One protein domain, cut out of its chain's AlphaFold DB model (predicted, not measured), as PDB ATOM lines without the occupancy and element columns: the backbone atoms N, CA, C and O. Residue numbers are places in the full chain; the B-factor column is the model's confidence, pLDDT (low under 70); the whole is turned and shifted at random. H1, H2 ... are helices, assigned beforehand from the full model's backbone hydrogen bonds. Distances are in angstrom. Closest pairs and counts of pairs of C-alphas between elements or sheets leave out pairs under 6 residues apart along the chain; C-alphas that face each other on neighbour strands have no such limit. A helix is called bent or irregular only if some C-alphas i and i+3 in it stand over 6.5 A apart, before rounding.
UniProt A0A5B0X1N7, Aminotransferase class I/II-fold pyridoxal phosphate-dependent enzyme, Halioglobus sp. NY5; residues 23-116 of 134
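What this domain is: This is residues 23 to 116 of the 134 residues of the protein "Aminotransferase class I/II-fold pyridoxal phosphate-dependent enzyme" of Halioglobus sp. NY5 (UniProt A0A5B0X1N7). Four separate helices are strung along a loose, arching chain, with no helix packed on another: H1 is at one end, H3 and H4 are towards the other, and H2 sits on the long bare arch between them. Residues 38 to 45 fold back along H1, and the stretch after H3 folds back along H3 before it leads to H4. The printed part has 94 residues with four named helices, H1, H2, H3 and H4 in chain order, and no named strand; the class is all helix. It is only just extended, close to loose, with a radius of gyration of the C-alphas of 18.7 A and spans of 51 by 38 by 29 A.

Where its parts are: H1 is residues 23 to 35, 18.7 A from its first C-alpha at (26.469, 38.941, -13.078) to its last. H2 is residues 54 to 62, with C-alpha 54 at (32.014, 13.690, 0.529). H3, the longest helix, is residues 76 to 89 and measures 19.8 A. H4 is residues 104 to 115, 17.2 A long, and ends with C-alpha 115 at (3.211, 36.840, -1.681).

How they stand to each other: H1 is apart from H2, H3 and H4, with no C-alpha of theirs within 8 A. H2 is apart from H3 and from H4, and H3 is apart from H4, again with no C-alpha of the one within 8 A of the other. Residues 46 to 70, of which 54 to 62 belong to H2, stand free, as do residues 32 to 37, of which 32 to 35 belong to H1. Every backbone O i to N i+4 pair is within hydrogen-bond range in H1, H2 and H3; in H4 it is 7 of 8. H4 is neither bent nor irregular, but only just: C-alphas 104 and 107 are 6.2 A apart.

The domain as a whole: The two C-alphas farthest apart, those of Glu 36 and Gln 93, are 53.4 A apart. The three links are long, with 18, 13 and 14 residues in chain order. The printed part has no cut, and no printed residue is under 70 in pLDDT.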
ATOM      1  N   THR A  23      25.674  40.075 -13.580       86.25
ATOM      2  CA  THR A  23      26.469  38.941 -13.078       86.25
ATOM      3  C   THR A  23      26.500  37.771 -14.062       86.25
ATOM      4  O   THR A  23      27.538  37.141 -14.259       86.25
ATOM      5  N   VAL A  24      25.369  37.477 -14.708       86.44
ATOM      6  CA  VAL A  24      25.301  36.411 -15.718       86.44
ATOM      7  C   VAL A  24      26.074  36.828 -16.969       86.44
ATOM      8  O   VAL A  24      26.880  36.053 -17.481       86.44
ATOM      9  N   ALA A  25      25.879  38.073 -17.415       88.81
ATOM     10  CA  ALA A  25      26.547  38.612 -18.593       88.81
ATOM     11  C   ALA A  25      28.079  38.600 -18.451       88.81
ATOM     12  O   ALA A  25      28.772  38.142 -19.359       88.81
ATOM     13  N   ILE A  26      28.617  39.031 -17.303       89.69
ATOM     14  CA  ILE A  26      30.070  39.026 -17.083       89.69
ATOM     15  C   ILE A  26      30.635  37.603 -16.988       89.69
ATOM     16  O   ILE A  26      31.700  37.338 -17.540       89.69
ATOM     17  N   ASN A  27      29.925  36.659 -16.354       89.06
ATOM     18  CA  ASN A  27      30.393  35.272 -16.269       89.06
ATOM     19  C   ASN A  27      30.497  34.620 -17.654       89.06
ATOM     20  O   ASN A  27      31.481  33.938 -17.942       89.06
ATOM     21  N   GLU A  28      29.504  34.838 -18.516       90.06
ATOM     22  CA  GLU A  28      29.558  34.348 -19.892       90.06
ATOM     23  C   GLU A  28      30.708  34.964 -20.676       90.06
ATOM     24  O   GLU A  28      31.462  34.222 -21.303       90.06
ATOM     25  N   ARG A  29      30.919  36.278 -20.555       90.38
ATOM     26  CA  ARG A  29      32.049  36.930 -21.217       90.38
ATOM     27  C   ARG A  29      33.392  36.364 -20.753       90.38
ATOM     28  O   ARG A  29      34.268  36.109 -21.574       90.38
ATOM     29  N   CYS A  30      33.554  36.107 -19.454       91.12
ATOM     30  CA  CYS A  30      34.754  35.447 -18.940       91.12
ATOM     31  C   CYS A  30      34.915  34.024 -19.498       91.12
ATOM     32  O   CYS A  30      36.030  33.619 -19.809       91.12
ATOM     33  N   ASN A  31      33.824  33.263 -19.639       90.31
ATOM     34  CA  ASN A  31      33.865  31.922 -20.233       90.31
ATOM     35  C   ASN A  31      34.271  31.944 -21.710       90.31
ATOM     36  O   ASN A  31      35.011  31.066 -22.141       90.31
ATOM     37  N   GLU A  32      33.798  32.918 -22.487       94.12
ATOM     38  CA  GLU A  32      34.219  33.107 -23.882       94.12
ATOM     39  C   GLU A  32      35.722  33.364 -23.973       94.12
ATOM     40  O   GLU A  32      36.421  32.656 -24.690       94.12
ATOM     41  N   LEU A  33      36.233  34.299 -23.168       94.06
ATOM     42  CA  LEU A  33      37.654  34.648 -23.167       94.06
ATOM     43  C   LEU A  33      38.551  33.474 -22.749       94.06
ATOM     44  O   LEU A  33      39.625  33.295 -23.320       94.06
ATOM     45  N   LEU A  34      38.100  32.642 -21.806       92.81
ATOM     46  CA  LEU A  34      38.795  31.400 -21.447       92.81
ATOM     47  C   LEU A  34      38.847  30.412 -22.623       92.81
ATOM     48  O   LEU A  34      39.884  29.795 -22.855       92.81
ATOM     49  N   ARG A  35      37.756  30.269 -23.390       95.06
ATOM     50  CA  ARG A  35      37.728  29.403 -24.587       95.06
ATOM     51  C   ARG A  35      38.623  29.925 -25.708       95.06
ATOM     52  O   ARG A  35      39.164  29.127 -26.462       95.06
ATOM     53  N   GLU A  36      38.800  31.238 -25.794       96.62
ATOM     54  CA  GLU A  36      39.750  31.892 -26.701       96.62
ATOM     55  C   GLU A  36      41.221  31.715 -26.257       96.62
ATOM     56  O   GLU A  36      42.127  32.221 -26.915       96.62
ATOM     57  N   GLY A  37      41.477  31.007 -25.149       95.75
ATOM     58  CA  GLY A  37      42.821  30.753 -24.626       95.75
ATOM     59  C   GLY A  37      43.419  31.931 -23.855       95.75
ATOM     60  O   GLY A  37      44.624  31.951 -23.609       95.75
ATOM     61  N   ARG A  38      42.605  32.928 -23.480       94.75
ATOM     62  CA  ARG A  38      43.064  34.058 -22.666       94.75
ATOM     63  C   ARG A  38      43.100  33.665 -21.194       94.75
ATOM     64  O   ARG A  38      42.202  32.985 -20.701       94.75
ATOM     65  N   ASP A  39      44.104  34.166 -20.487       93.56
ATOM     66  CA  ASP A  39      44.205  34.016 -19.038       93.56
ATOM     67  C   ASP A  39      43.227  34.974 -18.334       93.56
ATOM     68  O   ASP A  39      43.283  36.193 -18.531       93.56
ATOM     69  N   ILE A  40      42.277  34.424 -17.573       92.19
ATOM     70  CA  ILE A  40      41.178  35.166 -16.939       92.19
ATOM     71  C   ILE A  40      41.014  34.712 -15.492       92.19
ATOM     72  O   ILE A  40      40.674  33.562 -15.215       92.19
ATOM     73  N   LEU A  41      41.123  35.665 -14.565       87.25
ATOM     74  CA  LEU A  41      40.828  35.464 -13.148       87.25
ATOM     75  C   LEU A  41      39.402  35.925 -12.832       87.25
ATOM     76  O   LEU A  41      39.058  37.100 -12.971       87.25
ATOM     77  N   LYS A  42      38.548  34.998 -12.392       85.38
ATOM     78  CA  LYS A  42      37.155  35.294 -12.037       85.38
ATOM     79  C   LYS A  42      37.038  35.695 -10.571       85.38
ATOM     80  O   LYS A  42      36.945  34.836  -9.704       85.38
ATOM     81  N   LEU A  43      36.973  36.998 -10.310       85.19
ATOM     82  CA  LEU A  43      36.816  37.542  -8.952       85.19
ATOM     83  C   LEU A  43      35.383  38.003  -8.626       85.19
ATOM     84  O   LEU A  43      35.109  38.428  -7.512       85.19
ATOM     85  N   GLY A  44      34.460  37.944  -9.593       76.38
ATOM     86  CA  GLY A  44      33.111  38.518  -9.463       76.38
ATOM     87  C   GLY A  44      31.999  37.546  -9.054       76.38
ATOM     88  O   GLY A  44      30.837  37.944  -9.031       76.38
ATOM     89  N   LEU A  45      32.303  36.270  -8.794       78.31
ATOM     90  CA  LEU A  45      31.299  35.245  -8.489       78.31
ATOM     91  C   LEU A  45      31.529  34.668  -7.095       78.31
ATOM     92  O   LEU A  45      32.597  34.141  -6.815       78.31
ATOM     93  N   GLY A  46      30.496  34.695  -6.256       80.44
ATOM     94  CA  GLY A  46      30.526  34.138  -4.900       80.44
ATOM     95  C   GLY A  46      30.374  32.613  -4.828       80.44
ATOM     96  O   GLY A  46      29.786  32.115  -3.873       80.44
ATOM     97  N   GLN A  47      30.820  31.860  -5.839       82.25
ATOM     98  CA  GLN A  47      30.801  30.398  -5.762       82.25
ATOM     99  C   GLN A  47      31.928  29.925  -4.837       82.25
ATOM    100  O   GLN A  47      33.071  30.352  -4.987       82.25
ATOM    101  N   SER A  48      31.612  29.024  -3.902       85.19
ATOM    102  CA  SER A  48      32.633  28.397  -3.057       85.19
ATOM    103  C   SER A  48      33.675  27.672  -3.922       85.19
ATOM    104  O   SER A  48      33.282  26.899  -4.802       85.19
ATOM    105  N   PRO A  49      34.982  27.871  -3.674       84.88
ATOM    106  CA  PRO A  49      36.031  27.133  -4.371       84.88
ATOM    107  C   PRO A  49      36.178  25.696  -3.848       84.88
ATOM    108  O   PRO A  49      36.846  24.878  -4.477       84.88
ATOM    109  N   PHE A  50      35.590  25.384  -2.690       92.56
ATOM    110  CA  PHE A  50      35.696  24.069  -2.068       92.56
ATOM    111  C   PHE A  50      34.717  23.076  -2.704       92.56
ATOM    112  O   PHE A  50      33.569  23.448  -2.976       92.56
ATOM    113  N   PRO A  51      35.132  21.812  -2.907       93.06
ATOM    114  CA  PRO A  51      34.221  20.773  -3.361       93.06
ATOM    115  C   PRO A  51      33.121  20.528  -2.322       93.06
ATOM    116  O   PRO A  51      33.273  20.823  -1.134       93.06
ATOM    117  N   VAL A  52      32.007  19.956  -2.776       94.62
ATOM    118  CA  VAL A  52      30.948  19.488  -1.876       94.62
ATOM    119  C   VAL A  52      31.535  18.413  -0.945       94.62
ATOM    120  O   VAL A  52      32.220  17.519  -1.446       94.62
ATOM    121  N   PRO A  53      31.299  18.466   0.381       96.69
ATOM    122  CA  PRO A  53      31.812  17.458   1.308       96.69
ATOM    123  C   PRO A  53      31.370  16.039   0.929       96.69
ATOM    124  O   PRO A  53      30.194  15.818   0.641       96.69
ATOM    125  N   GLU A  54      32.286  15.065   0.991       97.62
ATOM    126  CA  GLU A  54      32.014  13.690   0.529       97.62
ATOM    127  C   GLU A  54      30.848  13.035   1.280       97.62
ATOM    128  O   GLU A  54      30.057  12.309   0.688       97.62
ATOM    129  N   CYS A  55      30.668  13.350   2.567       97.56
ATOM    130  CA  CYS A  55      29.529  12.850   3.337       97.56
ATOM    131  C   CYS A  55      28.177  13.270   2.734       97.56
ATOM    132  O   CYS A  55      27.238  12.482   2.744       97.56
ATOM    133  N   VAL A  56      28.077  14.476   2.167       96.75
ATOM    134  CA  VAL A  56      26.864  14.959   1.493       96.75
ATOM    135  C   VAL A  56      26.689  14.240   0.159       96.75
ATOM    136  O   VAL A  56      25.586  13.793  -0.151       96.75
ATOM    137  N   VAL A  57      27.773  14.094  -0.611       97.62
ATOM    138  CA  VAL A  57      27.762  13.366  -1.890       97.62
ATOM    139  C   VAL A  57      27.267  11.935  -1.687       97.62
ATOM    140  O   VAL A  57      26.387  11.479  -2.416       97.62
ATOM    141  N   GLU A  58      27.771  11.248  -0.665       98.00
ATOM    142  CA  GLU A  58      27.394   9.871  -0.373       98.00
ATOM    143  C   GLU A  58      25.931   9.751   0.069       98.00
ATOM    144  O   GLU A  58      25.199   8.901  -0.435       98.00
ATOM    145  N   GLN A  59      25.451  10.652   0.933       96.56
ATOM    146  CA  GLN A  59      24.036  10.657   1.317       96.56
ATOM    147  C   GLN A  59      23.110  10.916   0.122       96.56
ATOM    148  O   GLN A  59      22.054  10.291   0.027       96.56
ATOM    149  N   LEU A  60      23.500  11.780  -0.820       95.88
ATOM    150  CA  LEU A  60      22.733  12.001  -2.048       95.88
ATOM    151  C   LEU A  60      22.711  10.755  -2.943       95.88
ATOM    152  O   LEU A  60      21.661  10.429  -3.492       95.88
ATOM    153  N   ARG A  61      23.832  10.027  -3.060       97.31
ATOM    154  CA  ARG A  61      23.897   8.763  -3.816       97.31
ATOM    155  C   ARG A  61      22.972   7.705  -3.222       97.31
ATOM    156  O   ARG A  61      22.159   7.135  -3.946       97.31
ATOM    157  N   VAL A  62      23.059   7.473  -1.911       97.81
ATOM    158  CA  VAL A  62      22.256   6.456  -1.211       97.81
ATOM    159  C   VAL A  62      20.758   6.742  -1.335       97.81
ATOM    160  O   VAL A  62      19.963   5.822  -1.532       97.81
ATOM    161  N   ASN A  63      20.360   8.014  -1.284       95.12
ATOM    162  CA  ASN A  63      18.953   8.420  -1.297       95.12
ATOM    163  C   ASN A  63      18.413   8.775  -2.693       95.12
ATOM    164  O   ASN A  63      17.265   9.196  -2.801       95.12
ATOM    165  N   ALA A  64      19.175   8.550  -3.770       95.12
ATOM    166  CA  ALA A  64      18.765   8.882  -5.142       95.12
ATOM    167  C   ALA A  64      17.485   8.160  -5.616       95.12
ATOM    168  O   ALA A  64      16.838   8.593  -6.566       95.12
ATOM    169  N   HIS A  65      17.108   7.062  -4.957       95.50
ATOM    170  CA  HIS A  65      15.876   6.324  -5.229       95.50
ATOM    171  C   HIS A  65      14.612   7.020  -4.681       95.50
ATOM    172  O   HIS A  65      13.503   6.678  -5.096       95.50
ATOM    173  N   GLN A  66      14.751   7.987  -3.765       91.00
ATOM    174  CA  GLN A  66      13.635   8.737  -3.193       91.00
ATOM    175  C   GLN A  66      13.141   9.797  -4.186       91.00
ATOM    176  O   GLN A  66      13.678  10.898  -4.268       91.00
ATOM    177  N   LYS A  67      12.114   9.446  -4.962       89.56
ATOM    178  CA  LYS A  67      11.582  10.272  -6.065       89.56
ATOM    179  C   LYS A  67      10.157  10.779  -5.847       89.56
ATOM    180  O   LYS A  67       9.607  11.451  -6.717       89.56
ATOM    181  N   ASP A  68       9.520  10.354  -4.765       92.12
ATOM    182  CA  ASP A  68       8.108  10.627  -4.543       92.12
ATOM    183  C   ASP A  68       7.899  12.079  -4.097       92.12
ATOM    184  O   ASP A  68       8.816  12.740  -3.603       92.12
ATOM    185  N   TYR A  69       6.686  12.591  -4.305       90.31
ATOM    186  CA  TYR A  69       6.363  13.968  -3.953       90.31
ATOM    187  C   TYR A  69       6.549  14.215  -2.457       90.31
ATOM    188  O   TYR A  69       6.047  13.474  -1.611       90.31
ATOM    189  N   LEU A  70       7.241  15.307  -2.151       91.38
ATOM    190  CA  LEU A  70       7.421  15.798  -0.796       91.38
ATOM    191  C   LEU A  70       6.309  16.788  -0.429       91.38
ATOM    192  O   LEU A  70       5.715  17.404  -1.322       91.38
ATOM    193  N   PRO A  71       6.045  16.996   0.874       93.81
ATOM    194  CA  PRO A  71       5.219  18.110   1.315       93.81
ATOM    195  C   PRO A  71       5.744  19.427   0.736       93.81
ATOM    196  O   PRO A  71       6.956  19.632   0.668       93.81
ATOM    197  N   VAL A  72       4.840  20.342   0.381       93.00
ATOM    198  CA  VAL A  72       5.192  21.656  -0.195       93.00
ATOM    199  C   VAL A  72       6.130  22.446   0.723       93.00
ATOM    200  O   VAL A  72       7.004  23.164   0.255       93.00
ATOM    201  N   THR A  73       5.988  22.272   2.038       94.50
ATOM    202  CA  THR A  73       6.841  22.910   3.047       94.50
ATOM    203  C   THR A  73       8.247  22.302   3.149       94.50
ATOM    204  O   THR A  73       9.121  22.870   3.801       94.50
ATOM    205  N   GLY A  74       8.468  21.141   2.532       95.06
ATOM    206  CA  GLY A  74       9.666  20.321   2.664       95.06
ATOM    207  C   GLY A  74       9.523  19.167   3.658       95.06
ATOM    208  O   GLY A  74       8.533  19.041   4.383       95.06
ATOM    209  N   LEU A  75      10.549  18.313   3.692       95.62
ATOM    210  CA  LEU A  75      10.659  17.177   4.611       95.62
ATOM    211  C   LEU A  75      10.627  17.636   6.072       95.62
ATOM    212  O   LEU A  75      11.430  18.480   6.467       95.62
ATOM    213  N   LEU A  76       9.770  17.022   6.894       96.50
ATOM    214  CA  LEU A  76       9.663  17.348   8.322       96.50
ATOM    215  C   LEU A  76      11.020  17.255   9.036       96.50
ATOM    216  O   LEU A  76      11.436  18.227   9.653       96.50
ATOM    217  N   ALA A  77      11.746  16.150   8.847       96.44
ATOM    218  CA  ALA A  77      13.059  15.952   9.463       96.44
ATOM    219  C   ALA A  77      14.077  17.045   9.084       96.44
ATOM    220  O   ALA A  77      14.892  17.449   9.910       96.44
ATOM    221  N   LEU A  78      14.016  17.559   7.849       96.81
ATOM    222  CA  LEU A  78      14.888  18.650   7.409       96.81
ATOM    223  C   LEU A  78      14.478  19.983   8.045       96.81
ATOM    224  O   LEU A  78      15.339  20.731   8.502       96.81
ATOM    225  N   ARG A  79      13.174  20.267   8.118       98.06
ATOM    226  CA  ARG A  79      12.659  21.464   8.796       98.06
ATOM    227  C   ARG A  79      13.026  21.476  10.280       98.06
ATOM    228  O   ARG A  79      13.497  22.496  10.774       98.06
ATOM    229  N   ASP A  80      12.887  20.342  10.964       98.19
ATOM    230  CA  ASP A  80      13.283  20.184  12.368       98.19
ATOM    231  C   ASP A  80      14.786  20.408  12.568       98.19
ATOM    232  O   ASP A  80      15.193  21.082  13.520       98.19
ATOM    233  N   ALA A  81      15.619  19.886  11.663       98.12
ATOM    234  CA  ALA A  81      17.064  20.091  11.705       98.12
ATOM    235  C   ALA A  81      17.439  21.573  11.538       98.12
ATOM    236  O   ALA A  81      18.244  22.090  12.313       98.12
ATOM    237  N   VAL A  82      16.816  22.277  10.586       97.62
ATOM    238  CA  VAL A  82      17.017  23.722  10.367       97.62
ATOM    239  C   VAL A  82      16.564  24.535  11.581       97.62
ATOM    240  O   VAL A  82      17.316  25.375  12.073       97.62
ATOM    241  N   ALA A  83      15.373  24.257  12.118       98.12
ATOM    242  CA  ALA A  83      14.881  24.934  13.314       98.12
ATOM    243  C   ALA A  83      15.829  24.710  14.505       98.12
ATOM    244  O   ALA A  83      16.205  25.654  15.196       98.12
ATOM    245  N   THR A  84      16.284  23.471  14.713       98.19
ATOM    246  CA  THR A  84      17.243  23.127  15.775       98.19
ATOM    247  C   THR A  84      18.570  23.860  15.610       98.19
ATOM    248  O   THR A  84      19.093  24.378  16.596       98.19
ATOM    249  N   TYR A  85      19.087  23.948  14.382       98.19
ATOM    250  CA  TYR A  85      20.302  24.698  14.077       98.19
ATOM    251  C   TYR A  85      20.175  26.160  14.516       98.19
ATOM    252  O   TYR A  85      21.010  26.634  15.281       98.19
ATOM    253  N   HIS A  86      19.103  26.848  14.119       97.75
ATOM    254  CA  HIS A  86      18.889  28.252  14.480       97.75
ATOM    255  C   HIS A  86      18.614  28.456  15.979       97.75
ATOM    256  O   HIS A  86      19.106  29.425  16.559       97.75
ATOM    257  N   ARG A  87      17.925  27.517  16.651       97.50
ATOM    258  CA  ARG A  87      17.772  27.552  18.120       97.50
ATOM    259  C   ARG A  87      19.122  27.496  18.836       97.50
ATOM    260  O   ARG A  87      19.347  28.246  19.779       97.50
ATOM    261  N   GLN A  88      20.014  26.606  18.402       97.75
ATOM    262  CA  GLN A  88      21.314  26.394  19.048       97.75
ATOM    263  C   GLN A  88      22.346  27.459  18.673       97.75
ATOM    264  O   GLN A  88      23.146  27.863  19.514       97.75
ATOM    265  N   ARG A  89      22.362  27.878  17.404       97.50
ATOM    266  CA  ARG A  89      23.398  28.754  16.858       97.50
ATOM    267  C   ARG A  89      23.094  30.230  17.066       97.50
ATOM    268  O   ARG A  89      24.006  30.971  17.426       97.50
ATOM    269  N   ASP A  90      21.837  30.615  16.858       96.38
ATOM    270  CA  ASP A  90      21.407  32.015  16.808       96.38
ATOM    271  C   ASP A  90      20.496  32.393  17.988       96.38
ATOM    272  O   ASP A  90      20.210  33.569  18.202       96.38
ATOM    273  N   GLY A  91      20.044  31.412  18.780       95.50
ATOM    274  CA  GLY A  91      19.189  31.627  19.952       95.50
ATOM    275  C   GLY A  91      17.726  31.940  19.623       95.50
ATOM    276  O   GLY A  91      16.963  32.319  20.513       95.50
ATOM    277  N   PHE A  92      17.311  31.790  18.362       95.56
ATOM    278  CA  PHE A  92      15.931  32.031  17.943       95.56
ATOM    279  C   PHE A  92      14.983  30.969  18.494       95.56
ATOM    280  O   PHE A  92      15.343  29.804  18.560       95.56
ATOM    281  N   GLN A  93      13.753  31.339  18.851       95.69
ATOM    282  CA  GLN A  93      12.711  30.393  19.271       95.69
ATOM    283  C   GLN A  93      11.863  29.985  18.060       95.69
ATOM    284  O   GLN A  93      10.759  30.484  17.880       95.69
ATOM    285  N   VAL A  94      12.415  29.119  17.205       97.00
ATOM    286  CA  VAL A  94      11.762  28.638  15.974       97.00
ATOM    287  C   VAL A  94      11.457  27.143  16.037       97.00
ATOM    288  O   VAL A  94      12.227  26.354  16.599       97.00
ATOM    289  N   THR A  95      10.341  26.751  15.432       97.69
ATOM    290  CA  THR A  95       9.871  25.368  15.273       97.69
ATOM    291  C   THR A  95       9.919  24.947  13.801       97.69
ATOM    292  O   THR A  95      10.187  25.763  12.923       97.69
ATOM    293  N   ALA A  96       9.663  23.673  13.489       97.62
ATOM    294  CA  ALA A  96       9.569  23.236  12.090       97.62
ATOM    295  C   ALA A  96       8.373  23.831  11.329       97.62
ATOM    296  O   ALA A  96       8.372  23.800  10.097       97.62
ATOM    297  N   GLU A  97       7.363  24.355  12.028       97.44
ATOM    298  CA  GLU A  97       6.229  25.051  11.410       97.44
ATOM    299  C   GLU A  97       6.644  26.420  10.854       97.44
ATOM    300  O   GLU A  97       6.082  26.867   9.858       97.44
ATOM    301  N   ASP A  98       7.701  27.014  11.414       96.69
ATOM    302  CA  ASP A  98       8.268  28.298  10.989       96.69
ATOM    303  C   ASP A  98       9.272  28.160   9.825       96.69
ATOM    304  O   ASP A  98       9.856  29.148   9.378       96.69
ATOM    305  N   VAL A  99       9.518  26.937   9.336       96.81
ATOM    306  CA  VAL A  99      10.543  26.645   8.322       96.81
ATOM    307  C   VAL A  99       9.912  26.183   7.008       96.81
ATOM    308  O   VAL A  99       9.138  25.226   6.963       96.81
ATOM    309  N   LEU A 100      10.333  26.812   5.910       96.00
ATOM    310  CA  LEU A 100      10.027  26.413   4.536       96.00
ATOM    311  C   LEU A 100      11.318  26.019   3.811       96.00
ATOM    312  O   LEU A 100      12.267  26.802   3.756       96.00
ATOM    313  N   ILE A 101      11.351  24.823   3.221       96.94
ATOM    314  CA  ILE A 101      12.468  24.374   2.382       96.94
ATOM    315  C   ILE A 101      12.133  24.632   0.913       96.94
ATOM    316  O   ILE A 101      11.122  24.149   0.414       96.94
ATOM    317  N   GLY A 102      13.008  25.350   0.210       95.12
ATOM    318  CA  GLY A 102      12.867  25.628  -1.221       95.12
ATOM    319  C   GLY A 102      14.182  25.505  -1.992       95.12
ATOM    320  O   GLY A 102      15.244  25.315  -1.389       95.12
ATOM    321  N   PRO A 103      14.132  25.609  -3.331       93.88
ATOM    322  CA  PRO A 103      15.283  25.418  -4.210       93.88
ATOM    323  C   PRO A 103      16.206  26.648  -4.200       93.88
ATOM    324  O   PRO A 103      16.285  27.424  -5.152       93.88
ATOM    325  N   GLY A 104      16.933  26.815  -3.100       93.12
ATOM    326  CA  GLY A 104      17.860  27.922  -2.899       93.12
ATOM    327  C   GLY A 104      17.173  29.249  -2.561       93.12
ATOM    328  O   GLY A 104      15.963  29.426  -2.681       93.12
ATOM    329  N   SER A 105      17.983  30.212  -2.120       92.69
ATOM    330  CA  SER A 105      17.491  31.483  -1.577       92.69
ATOM    331  C   SER A 105      16.790  32.370  -2.605       92.69
ATOM    332  O   SER A 105      15.839  33.057  -2.255       92.69
ATOM    333  N   LYS A 106      17.218  32.353  -3.874       91.19
ATOM    334  CA  LYS A 106      16.662  33.237  -4.916       91.19
ATOM    335  C   LYS A 106      15.177  32.984  -5.170       91.19
ATOM    336  O   LYS A 106      14.417  33.943  -5.241       91.19
ATOM    337  N   GLU A 107      14.779  31.717  -5.268       93.94
ATOM    338  CA  GLU A 107      13.377  31.350  -5.481       93.94
ATOM    339  C   GLU A 107      12.530  31.719  -4.262       93.94
ATOM    340  O   GLU A 107      11.496  32.366  -4.394       93.94
ATOM    341  N   LEU A 108      13.012  31.398  -3.056       95.00
ATOM    342  CA  LEU A 108      12.325  31.749  -1.811       95.00
ATOM    343  C   LEU A 108      12.143  33.267  -1.661       95.00
ATOM    344  O   LEU A 108      11.066  33.721  -1.290       95.00
ATOM    345  N   MET A 109      13.163  34.061  -2.000       93.06
ATOM    346  CA  MET A 109      13.065  35.523  -1.986       93.06
ATOM    347  C   MET A 109      12.088  36.053  -3.037       93.06
ATOM    348  O   MET A 109      11.397  37.036  -2.773       93.06
ATOM    349  N   PHE A 110      12.035  35.449  -4.226       91.81
ATOM    350  CA  PHE A 110      11.073  35.826  -5.260       91.81
ATOM    351  C   PHE A 110       9.635  35.536  -4.809       91.81
ATOM    352  O   PHE A 110       8.787  36.423  -4.867       91.81
ATOM    353  N   LEU A 111       9.380  34.333  -4.285       93.06
ATOM    354  CA  LEU A 111       8.071  33.944  -3.761       93.06
ATOM    355  C   LEU A 111       7.635  34.828  -2.589       93.06
ATOM    356  O   LEU A 111       6.477  35.234  -2.536       93.06
ATOM    357  N   LEU A 112       8.559  35.176  -1.689       92.56
ATOM    358  CA  LEU A 112       8.290  36.104  -0.593       92.56
ATOM    359  C   LEU A 112       7.845  37.474  -1.117       92.56
ATOM    360  O   LEU A 112       6.830  37.989  -0.666       92.56
ATOM    361  N   GLN A 113       8.565  38.042  -2.088       91.31
ATOM    362  CA  GLN A 113       8.207  39.331  -2.696       91.31
ATOM    363  C   GLN A 113       6.868  39.278  -3.442       91.31
ATOM    364  O   GLN A 113       6.152  40.271  -3.480       91.31
ATOM    365  N   LEU A 114       6.532  38.132  -4.038       91.25
ATOM    366  CA  LEU A 114       5.268  37.943  -4.744       91.25
ATOM    367  C   LEU A 114       4.076  37.803  -3.783       91.25
ATOM    368  O   LEU A 114       2.989  38.284  -4.086       91.25
ATOM    369  N   ALA A 115       4.267  37.117  -2.653       93.00
ATOM    370  CA  ALA A 115       3.211  36.840  -1.681       93.00
ATOM    371  C   ALA A 115       3.009  37.972  -0.662       93.00
ATOM    372  O   ALA A 115       1.911  38.135  -0.129       93.00
ATOM    373  N   TYR A 116       4.060  38.734  -0.359       92.00
ATOM    374  CA  TYR A 116       4.009  39.807   0.625       92.00
ATOM    375  C   TYR A 116       3.328  41.051   0.050       92.00
ATOM    376  O   TYR A 116       3.791  41.640  -0.923       92.00
TER     377      TYR A 116